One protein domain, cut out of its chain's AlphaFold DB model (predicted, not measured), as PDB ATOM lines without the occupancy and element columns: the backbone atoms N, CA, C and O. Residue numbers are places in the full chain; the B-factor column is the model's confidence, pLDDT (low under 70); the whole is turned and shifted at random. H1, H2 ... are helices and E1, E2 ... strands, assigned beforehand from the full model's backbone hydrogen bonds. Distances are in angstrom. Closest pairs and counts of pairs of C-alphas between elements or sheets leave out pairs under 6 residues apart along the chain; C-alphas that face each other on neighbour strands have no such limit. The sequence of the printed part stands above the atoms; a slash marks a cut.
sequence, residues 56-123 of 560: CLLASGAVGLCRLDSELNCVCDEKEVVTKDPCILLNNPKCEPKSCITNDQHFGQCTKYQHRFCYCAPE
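This is residues 56 to 123 of the 560 residues of the protein "Kazal-like domain-containing protein" of Deltaproteobacteria bacterium ADurb.Bin058 (UniProt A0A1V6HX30). Little regular structure: two small lobes end to end, hairpin E1-E2 with short helix H1 beside it, and three-stranded sheet E3-E4-E5, joined by a long looping link. The 68 printed residues run E1 E2 H1 E3 E4 E5, mostly strand, with 27 in named elements; both sheets are antiparallel. The whole is compact, radius of gyration of the C-alphas 11.3 A, spanning 33 by 23 by 19 A.

E1, residues 63 to 68, and E2, residues 74 to 78, form a hairpin; N 65 and O 77 are 2.9 A apart. H1, residues 79 to 82, is too short for an O i to N i+4 pair; its one O i to N i+3 pair is not within hydrogen-bond range. The closest C-alphas of E1 and H1, Gly 64 and Lys 79, are 4.5 A apart. E3, residues 99 to 101, E4, residues 107 to 111, and E5, residues 119 to 122, form a meander, each strand the antiparallel neighbour of the one before; N 100 and O 108 are 2.9 A apart, N 111 and O 119 3.0 A. The closest C-alphas of E1 and E5, Leu 68 and Tyr 119, are 5.4 A apart.

E1, 16.8 A long, begins at C-alpha 63 (-6.282, -4.891, -26.664); E5 ends at C-alpha 122 (-28.083, 0.497, -40.183).

The printed part has no cut; the H1 to E3 link, residues 83 to 98, is long. Residues 59, 61, 103, 105, 114 to 116 and 123 have pLDDT under 70.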
ATOM      1  N   CYS A  56      -9.761  -1.253 -24.482       81.00
ATOM      2  CA  CYS A  56     -10.515  -2.315 -23.819       81.00
ATOM      3  C   CYS A  56      -9.907  -3.692 -24.134       81.00
ATOM      4  O   CYS A  56      -9.092  -3.807 -25.056       81.00
ATOM      5  N   LEU A  57     -10.285  -4.745 -23.407       79.38
ATOM      6  CA  LEU A  57      -9.904  -6.123 -23.736       79.38
ATOM      7  C   LEU A  57     -10.979  -6.870 -24.532       79.38
ATOM      8  O   LEU A  57     -12.130  -7.001 -24.124       79.38
ATOM      9  N   LEU A  58     -10.539  -7.461 -25.640       72.50
ATOM     10  CA  LEU A  58     -11.298  -8.447 -26.403       72.50
ATOM     11  C   LEU A  58     -11.327  -9.789 -25.662       72.50
ATOM     12  O   LEU A  58     -10.379 -10.140 -24.955       72.50
ATOM     13  N   ALA A  59     -12.337 -10.617 -25.936       69.38
ATOM     14  CA  ALA A  59     -12.423 -11.990 -25.417       69.38
ATOM     15  C   ALA A  59     -11.228 -12.892 -25.820       69.38
ATOM     16  O   ALA A  59     -10.985 -13.923 -25.197       69.38
ATOM     17  N   SER A  60     -10.451 -12.495 -26.834       70.56
ATOM     18  CA  SER A  60      -9.190 -13.131 -27.246       70.56
ATOM     19  C   SER A  60      -7.980 -12.775 -26.362       70.56
ATOM     20  O   SER A  60      -6.898 -13.329 -26.558       70.56
ATOM     21  N   GLY A  61      -8.128 -11.840 -25.416       62.03
ATOM     22  CA  GLY A  61      -7.041 -11.287 -24.602       62.03
ATOM     23  C   GLY A  61      -6.209 -10.200 -25.298       62.03
ATOM     24  O   GLY A  61      -5.243  -9.707 -24.717       62.03
ATOM     25  N   ALA A  62      -6.562  -9.820 -26.530       70.50
ATOM     26  CA  ALA A  62      -5.957  -8.692 -27.235       70.50
ATOM     27  C   ALA A  62      -6.553  -7.346 -26.774       70.50
ATOM     28  O   ALA A  62      -7.675  -7.288 -26.271       70.50
ATOM     29  N   VAL A  63      -5.810  -6.252 -26.974       76.00
ATOM     30  CA  VAL A  63      -6.282  -4.891 -26.664       76.00
ATOM     31  C   VAL A  63      -7.026  -4.315 -27.870       76.00
ATOM     32  O   VAL A  63      -6.419  -4.002 -28.898       76.00
ATOM     33  N   GLY A  64      -8.340  -4.187 -27.724       81.69
ATOM     34  CA  GLY A  64      -9.238  -3.510 -28.650       81.69
ATOM     35  C   GLY A  64      -9.396  -2.021 -28.341       81.69
ATOM     36  O   GLY A  64      -8.666  -1.443 -27.528       81.69
ATOM     37  N   LEU A  65     -10.376  -1.403 -28.994       83.06
ATOM     38  CA  LEU A  65     -10.926  -0.100 -28.629       83.06
ATOM     39  C   LEU A  65     -12.456  -0.198 -28.526       83.06
ATOM     40  O   LEU A  65     -13.074  -1.082 -29.115       83.06
ATOM     41  N   CYS A  66     -13.070   0.736 -27.811       81.81
ATOM     42  CA  CYS A  66     -14.521   0.862 -27.768       81.81
ATOM     43  C   CYS A  66     -15.085   1.521 -29.035       81.81
ATOM     44  O   CYS A  66     -14.485   2.456 -29.574       81.81
ATOM     45  N   ARG A  67     -16.263   1.079 -29.484       83.56
ATOM     46  CA  ARG A  67     -17.058   1.753 -30.525       83.56
ATOM     47  C   ARG A  67     -18.553   1.596 -30.266       83.56
ATOM     48  O   ARG A  67     -18.964   0.598 -29.674       83.56
ATOM     49  N   LEU A  68     -19.348   2.576 -30.711       80.81
ATOM     50  CA  LEU A  68     -20.802   2.445 -30.662       80.81
ATOM     51  C   LEU A  68     -21.232   1.591 -31.849       80.81
ATOM     52  O   LEU A  68     -20.805   1.805 -32.989       80.81
ATOM     53  N   ASP A  69     -22.017   0.587 -31.526       77.44
ATOM     54  CA  ASP A  69     -22.417  -0.513 -32.375       77.44
ATOM     55  C   ASP A  69     -23.742  -0.183 -33.095       77.44
ATOM     56  O   ASP A  69     -24.348   0.865 -32.855       77.44
ATOM     57  N   SER A  70     -24.165  -1.024 -34.044       76.56
ATOM     58  CA  SER A  70     -25.358  -0.762 -34.865       76.56
ATOM     59  C   SER A  70     -26.680  -0.783 -34.088       76.56
ATOM     60  O   SER A  70     -27.649  -0.186 -34.547       76.56
ATOM     61  N   GLU A  71     -26.709  -1.405 -32.909       77.56
ATOM     62  CA  GLU A  71     -27.856  -1.486 -31.998       77.56
ATOM     63  C   GLU A  71     -27.784  -0.432 -30.872       77.56
ATOM     64  O   GLU A  71     -28.557  -0.483 -29.918       77.56
ATOM     65  N   LEU A  72     -26.866   0.541 -30.983       72.81
ATOM     66  CA  LEU A  72     -26.538   1.558 -29.970       72.81
ATOM     67  C   LEU A  72     -25.868   1.017 -28.695       72.81
ATOM     68  O   LEU A  72     -25.644   1.789 -27.759       72.81
ATOM     69  N   ASN A  73     -25.466  -0.255 -28.663       80.75
ATOM     70  CA  ASN A  73     -24.601  -0.763 -27.602       80.75
ATOM     71  C   ASN A  73     -23.196  -0.154 -27.748       80.75
ATOM     72  O   ASN A  73     -22.776   0.238 -28.835       80.75
ATOM     73  N   CYS A  74     -22.420  -0.090 -26.666       79.12
ATOM     74  CA  CYS A  74     -21.004   0.270 -26.753       79.12
ATOM     75  C   CYS A  74     -20.134  -0.961 -26.488       79.12
ATOM     76  O   CYS A  74     -20.086  -1.483 -25.371       79.12
ATOM     77  N   VAL A  75     -19.458  -1.430 -27.537       83.50
ATOM     78  CA  VAL A  75     -18.789  -2.737 -27.586       83.50
ATOM     79  C   VAL A  75     -17.272  -2.593 -27.688       83.50
ATOM     80  O   VAL A  75     -16.768  -1.587 -28.193       83.50
ATOM     81  N   CYS A  76     -16.541  -3.604 -27.210       83.69
ATOM     82  CA  CYS A  76     -15.094  -3.704 -27.393       83.69
ATOM     83  C   CYS A  76     -14.778  -4.473 -28.679       83.69
ATOM     84  O   CYS A  76     -15.180  -5.628 -28.818       83.69
ATOM     85  N   ASP A  77     -14.045  -3.846 -29.594       82.12
ATOM     86  CA  ASP A  77     -13.781  -4.361 -30.939       82.12
ATOM     87  C   ASP A  77     -12.298  -4.149 -31.315       82.12
ATOM     88  O   ASP A  77     -11.561  -3.418 -30.644       82.12
ATOM     89  N   GLU A  78     -11.793  -4.832 -32.344       84.44
ATOM     90  CA  GLU A  78     -10.363  -4.830 -32.655       84.44
ATOM     91  C   GLU A  78      -9.855  -3.425 -32.991       84.44
ATOM     92  O   GLU A  78     -10.454  -2.682 -33.767       84.44
ATOM     93  N   LYS A  79      -8.691  -3.052 -32.442       79.56
ATOM     94  CA  LYS A  79      -8.125  -1.704 -32.608       79.56
ATOM     95  C   LYS A  79      -7.973  -1.302 -34.080       79.56
ATOM     96  O   LYS A  79      -8.161  -0.133 -34.414       79.56
ATOM     97  N   GLU A  80      -7.660  -2.250 -34.962       77.81
ATOM     98  CA  GLU A  80      -7.602  -2.017 -36.410       77.81
ATOM     99  C   GLU A  80      -8.977  -1.912 -37.086       77.81
ATOM    100  O   GLU A  80      -9.061  -1.273 -38.129       77.81
ATOM    101  N   VAL A  81     -10.037  -2.502 -36.527       73.06
ATOM    102  CA  VAL A  81     -11.419  -2.339 -37.007       73.06
ATOM    103  C   VAL A  81     -11.929  -0.961 -36.588       73.06
ATOM    104  O   VAL A  81     -12.291  -0.148 -37.436       73.06
ATOM    105  N   VAL A  82     -11.824  -0.637 -35.296       72.38
ATOM    106  CA  VAL A  82     -12.276   0.640 -34.723       72.38
ATOM    107  C   VAL A  82     -11.563   1.837 -35.355       72.38
ATOM    108  O   VAL A  82     -12.215   2.792 -35.760       72.38
ATOM    109  N   THR A  83     -10.235   1.797 -35.519       75.25
ATOM    110  CA  THR A  83      -9.504   2.920 -36.148       75.25
ATOM    111  C   THR A  83      -9.776   3.083 -37.648       75.25
ATOM    112  O   THR A  83      -9.469   4.145 -38.191       75.25
ATOM    113  N   LYS A  84     -10.389   2.092 -38.314       76.56
ATOM    114  CA  LYS A  84     -10.817   2.168 -39.725       76.56
ATOM    115  C   LYS A  84     -12.303   2.500 -39.897       76.56
ATOM    116  O   LYS A  84     -12.709   2.792 -41.020       76.56
ATOM    117  N   ASP A  85     -13.099   2.493 -38.827       77.75
ATOM    118  CA  ASP A  85     -14.518   2.857 -38.877       77.75
ATOM    119  C   ASP A  85     -14.691   4.330 -39.313       77.75
ATOM    120  O   ASP A  85     -14.160   5.233 -38.654       77.75
ATOM    121  N   PRO A  86     -15.434   4.622 -40.400       80.75
ATOM    122  CA  PRO A  86     -15.733   5.991 -40.809       80.75
ATOM    123  C   PRO A  86     -16.679   6.739 -39.853       80.75
ATOM    124  O   PRO A  86     -16.850   7.946 -40.051       80.75
ATOM    125  N   CYS A  87     -17.284   6.078 -38.856       80.19
ATOM    126  CA  CYS A  87     -18.276   6.673 -37.957       80.19
ATOM    127  C   CYS A  87     -17.772   7.053 -36.558       80.19
ATOM    128  O   CYS A  87     -18.330   7.994 -35.995       80.19
ATOM    129  N   ILE A  88     -16.724   6.431 -35.995       77.81
ATOM    130  CA  ILE A  88     -16.216   6.870 -34.681       77.81
ATOM    131  C   ILE A  88     -15.838   8.360 -34.663       77.81
ATOM    132  O   ILE A  88     -15.299   8.912 -35.628       77.81
ATOM    133  N   LEU A  89     -16.037   9.006 -33.511       70.50
ATOM    134  CA  LEU A  89     -15.782  10.440 -33.316       70.50
ATOM    135  C   LEU A  89     -14.322  10.866 -33.578       70.50
ATOM    136  O   LEU A  89     -14.078  12.042 -33.827       70.50
ATOM    137  N   LEU A  90     -13.356   9.940 -33.585       72.06
ATOM    138  CA  LEU A  90     -11.971  10.225 -33.987       72.06
ATOM    139  C   LEU A  90     -11.847  10.491 -35.501       72.06
ATOM    140  O   LEU A  90     -11.163  11.423 -35.918       72.06
ATOM    141  N   ASN A  91     -12.550   9.699 -36.316       75.06
ATOM    142  CA  ASN A  91     -12.534   9.758 -37.783       75.06
ATOM    143  C   ASN A  91     -13.657  10.648 -38.353       75.06
ATOM    144  O   ASN A  91     -13.639  11.035 -39.529       75.06
ATOM    145  N   ASN A  92     -14.662  10.961 -37.531       74.56
ATOM    146  CA  ASN A  92     -15.837  11.745 -37.899       74.56
ATOM    147  C   ASN A  92     -16.360  12.603 -36.722       74.56
ATOM    148  O   ASN A  92     -17.505  12.444 -36.299       74.56
ATOM    149  N   PRO A  93     -15.560  13.552 -36.191       74.81
ATOM    150  CA  PRO A  93     -15.876  14.300 -34.961       74.81
ATOM    151  C   PRO A  93     -17.135  15.180 -35.018       74.81
ATOM    152  O   PRO A  93     -17.584  15.691 -33.994       74.81
ATOM    153  N   LYS A  94     -17.720  15.380 -36.203       77.69
ATOM    154  CA  LYS A  94     -18.997  16.088 -36.381       77.69
ATOM    155  C   LYS A  94     -20.191  15.158 -36.604       77.69
ATOM    156  O   LYS A  94     -21.322  15.615 -36.443       77.69
ATOM    157  N   CYS A  95     -19.946  13.895 -36.951       80.31
ATOM    158  CA  CYS A  95     -20.917  12.981 -37.546       80.31
ATOM    159  C   CYS A  95     -21.514  13.513 -38.863       80.31
ATOM    160  O   CYS A  95     -22.716  13.723 -38.990       80.31
ATOM    161  N   GLU A  96     -20.643  13.798 -39.836       81.88
ATOM    162  CA  GLU A  96     -21.050  14.052 -41.224       81.88
ATOM    163  C   GLU A  96     -21.402  12.699 -41.891       81.88
ATOM    164  O   GLU A  96     -20.681  11.722 -41.655       81.88
ATOM    165  N   PRO A  97     -22.483  12.597 -42.691       78.31
ATOM    166  CA  PRO A  97     -22.946  11.318 -43.229       78.31
ATOM    167  C   PRO A  97     -21.912  10.715 -44.185       78.31
ATOM    168  O   PRO A  97     -21.564  11.292 -45.217       78.31
ATOM    169  N   LYS A  98     -21.412   9.534 -43.816       81.69
ATOM    170  CA  LYS A  98     -20.506   8.694 -44.606       81.69
ATOM    171  C   LYS A  98     -21.076   7.282 -44.628       81.69
ATOM    172  O   LYS A  98     -21.600   6.830 -43.611       81.69
ATOM    173  N   SER A  99     -20.933   6.585 -45.751       79.38
ATOM    174  CA  SER A  99     -21.282   5.167 -45.847       79.38
ATOM    175  C   SER A  99     -20.407   4.330 -44.916       79.38
ATOM    176  O   SER A  99     -19.194   4.543 -44.835       79.38
ATOM    177  N   CYS A 100     -21.022   3.368 -44.245       81.44
ATOM    178  CA  CYS A 100     -20.387   2.445 -43.314       81.44
ATOM    179  C   CYS A 100     -20.982   1.039 -43.469       81.44
ATOM    180  O   CYS A 100     -21.865   0.813 -44.302       81.44
ATOM    181  N   ILE A 101     -20.458   0.088 -42.697       75.94
ATOM    182  CA  ILE A 101     -20.951  -1.289 -42.635       75.94
ATOM    183  C   ILE A 101     -21.201  -1.621 -41.158       75.94
ATOM    184  O   ILE A 101     -20.370  -1.293 -40.305       75.94
ATOM    185  N   THR A 102     -22.356  -2.212 -40.860       76.88
ATOM    186  CA  THR A 102     -22.765  -2.614 -39.507       76.88
ATOM    187  C   THR A 102     -22.045  -3.882 -39.051       76.88
ATOM    188  O   THR A 102     -21.353  -4.540 -39.835       76.88
ATOM    189  N   ASN A 103     -22.210  -4.254 -37.779       68.25
ATOM    190  CA  ASN A 103     -21.590  -5.461 -37.224       68.25
ATOM    191  C   ASN A 103     -22.050  -6.729 -37.974       68.25
ATOM    192  O   ASN A 103     -21.242  -7.596 -38.303       68.25
ATOM    193  N   ASP A 104     -23.325  -6.759 -38.365       72.19
ATOM    194  CA  ASP A 104     -23.975  -7.818 -39.150       72.19
ATOM    195  C   ASP A 104     -23.696  -7.735 -40.660       72.19
ATOM    196  O   ASP A 104     -24.387  -8.363 -41.459       72.19
ATOM    197  N   GLN A 105     -22.698  -6.946 -41.072       69.19
ATOM    198  CA  GLN A 105     -22.244  -6.774 -42.459       69.19
ATOM    199  C   GLN A 105     -23.263  -6.118 -43.415       69.19
ATOM    200  O   GLN A 105     -23.108  -6.203 -44.635       69.19
ATOM    201  N   HIS A 106     -24.270  -5.414 -42.888       70.81
ATOM    202  CA  HIS A 106     -25.223  -4.636 -43.687       70.81
ATOM    203  C   HIS A 106     -24.693  -3.219 -43.959       70.81
ATOM    204  O   HIS A 106     -23.838  -2.715 -43.232       70.81
ATOM    205  N   PHE A 107     -25.181  -2.561 -45.012       71.12
ATOM    206  CA  PHE A 107     -24.823  -1.167 -45.293       71.12
ATOM    207  C   PHE A 107     -25.544  -0.200 -44.345       71.12
ATOM    208  O   PHE A 107     -26.666  -0.451 -43.904       71.12
ATOM    209  N   GLY A 108     -24.886   0.917 -44.040       79.69
ATOM    210  CA  GLY A 108     -25.415   1.949 -43.157       79.69
ATOM    211  C   GLY A 108     -24.805   3.324 -43.415       79.69
ATOM    212  O   GLY A 108     -23.918   3.483 -44.266       79.69
ATOM    213  N   GLN A 109     -25.241   4.319 -42.641       83.88
ATOM    214  CA  GLN A 109     -24.686   5.676 -42.675       83.88
ATOM    215  C   GLN A 109     -24.360   6.205 -41.275       83.88
ATOM    216  O   GLN A 109     -25.127   6.041 -40.323       83.88
ATOM    217  N   CYS A 110     -23.226   6.904 -41.158       86.81
ATOM    218  CA  CYS A 110     -22.801   7.521 -39.903       86.81
ATOM    219  C   CYS A 110     -23.817   8.565 -39.415       86.81
ATOM    220  O   CYS A 110     -23.937   9.640 -40.006       86.81
ATOM    221  N   THR A 111     -24.519   8.250 -38.326       83.50
ATOM    222  CA  THR A 111     -25.703   8.984 -37.853       83.50
ATOM    223  C   THR A 111     -25.544   9.410 -36.393       83.50
ATOM    224  O   THR A 111     -24.855   8.754 -35.609       83.50
ATOM    225  N   LYS A 112     -26.138  10.553 -36.012       83.38
ATOM    226  CA  LYS A 112     -25.801  11.248 -34.759       83.38
ATOM    227  C   LYS A 112     -26.793  11.018 -33.608       83.38
ATOM    228  O   LYS A 112     -27.700  11.826 -33.387       83.38
ATOM    229  N   TYR A 113     -26.585   9.963 -32.824       75.50
ATOM    230  CA  TYR A 113     -27.433   9.631 -31.672       75.50
ATOM    231  C   TYR A 113     -27.282  10.628 -30.501       75.50
ATOM    232  O   TYR A 113     -26.189  11.117 -30.194       75.50
ATOM    233  N   GLN A 114     -28.414  10.992 -29.880       69.12
ATOM    234  CA  GLN A 114     -28.553  11.987 -28.794       69.12
ATOM    235  C   GLN A 114     -27.730  13.288 -28.976       69.12
ATOM    236  O   GLN A 114     -27.243  13.881 -28.008       69.12
ATOM    237  N   HIS A 115     -27.526  13.713 -30.230       59.88
ATOM    238  CA  HIS A 115     -26.682  14.845 -30.646       59.88
ATOM    239  C   HIS A 115     -25.198  14.800 -30.207       59.88
ATOM    240  O   HIS A 115     -24.456  15.741 -30.517       59.88
ATOM    241  N   ARG A 116     -24.736  13.730 -29.548       65.94
ATOM    242  CA  ARG A 116     -23.367  13.589 -29.011       65.94
ATOM    243  C   ARG A 116     -22.595  12.425 -29.617       65.94
ATOM    244  O   ARG A 116     -21.404  12.583 -29.859       65.94
ATOM    245  N   PHE A 117     -23.256  11.310 -29.898       72.50
ATOM    246  CA  PHE A 117     -22.606  10.085 -30.361       72.50
ATOM    247  C   PHE A 117     -22.700   9.981 -31.876       72.50
ATOM    248  O   PHE A 117     -23.626  10.521 -32.478       72.50
ATOM    249  N   CYS A 118     -21.727   9.317 -32.489       81.19
ATOM    250  CA  CYS A 118     -21.753   8.982 -33.904       81.19
ATOM    251  C   CYS A 118     -21.525   7.483 -34.028       81.19
ATOM    252  O   CYS A 118     -20.596   6.956 -33.415       81.19
ATOM    253  N   TYR A 119     -22.394   6.815 -34.775       83.00
ATOM    254  CA  TYR A 119     -22.389   5.368 -34.935       83.00
ATOM    255  C   TYR A 119     -22.761   5.009 -36.364       83.00
ATOM    256  O   TYR A 119     -23.354   5.826 -37.077       83.00
ATOM    257  N   CYS A 120     -22.402   3.799 -36.785       82.25
ATOM    258  CA  CYS A 120     -22.929   3.251 -38.023       82.25
ATOM    259  C   CYS A 120     -24.366   2.800 -37.765       82.25
ATOM    260  O   CYS A 120     -24.591   1.657 -37.367       82.25
ATOM    261  N   ALA A 121     -25.324   3.708 -37.960       80.88
ATOM    262  CA  ALA A 121     -26.714   3.298 -38.007       80.88
ATOM    263  C   ALA A 121     -26.875   2.342 -39.193       80.88
ATOM    264  O   ALA A 121     -26.387   2.681 -40.283       80.88
ATOM    265  N   PRO A 122     -27.541   1.184 -39.026       71.75
ATOM    266  CA  PRO A 122     -28.083   0.497 -40.183       71.75
ATOM    267  C   PRO A 122     -28.937   1.494 -40.966       71.75
ATOM    268  O   PRO A 122     -29.618   2.341 -40.379       71.75
ATOM    269  N   GLU A 123     -28.944   1.379 -42.290       61.19
ATOM    270  CA  GLU A 123     -30.138   1.813 -42.998       61.19
ATOM    271  C   GLU A 123     -31.243   0.826 -42.596       61.19
ATOM    272  O   GLU A 123     -31.362  -0.258 -43.170       61.19
TER     273      GLU A 123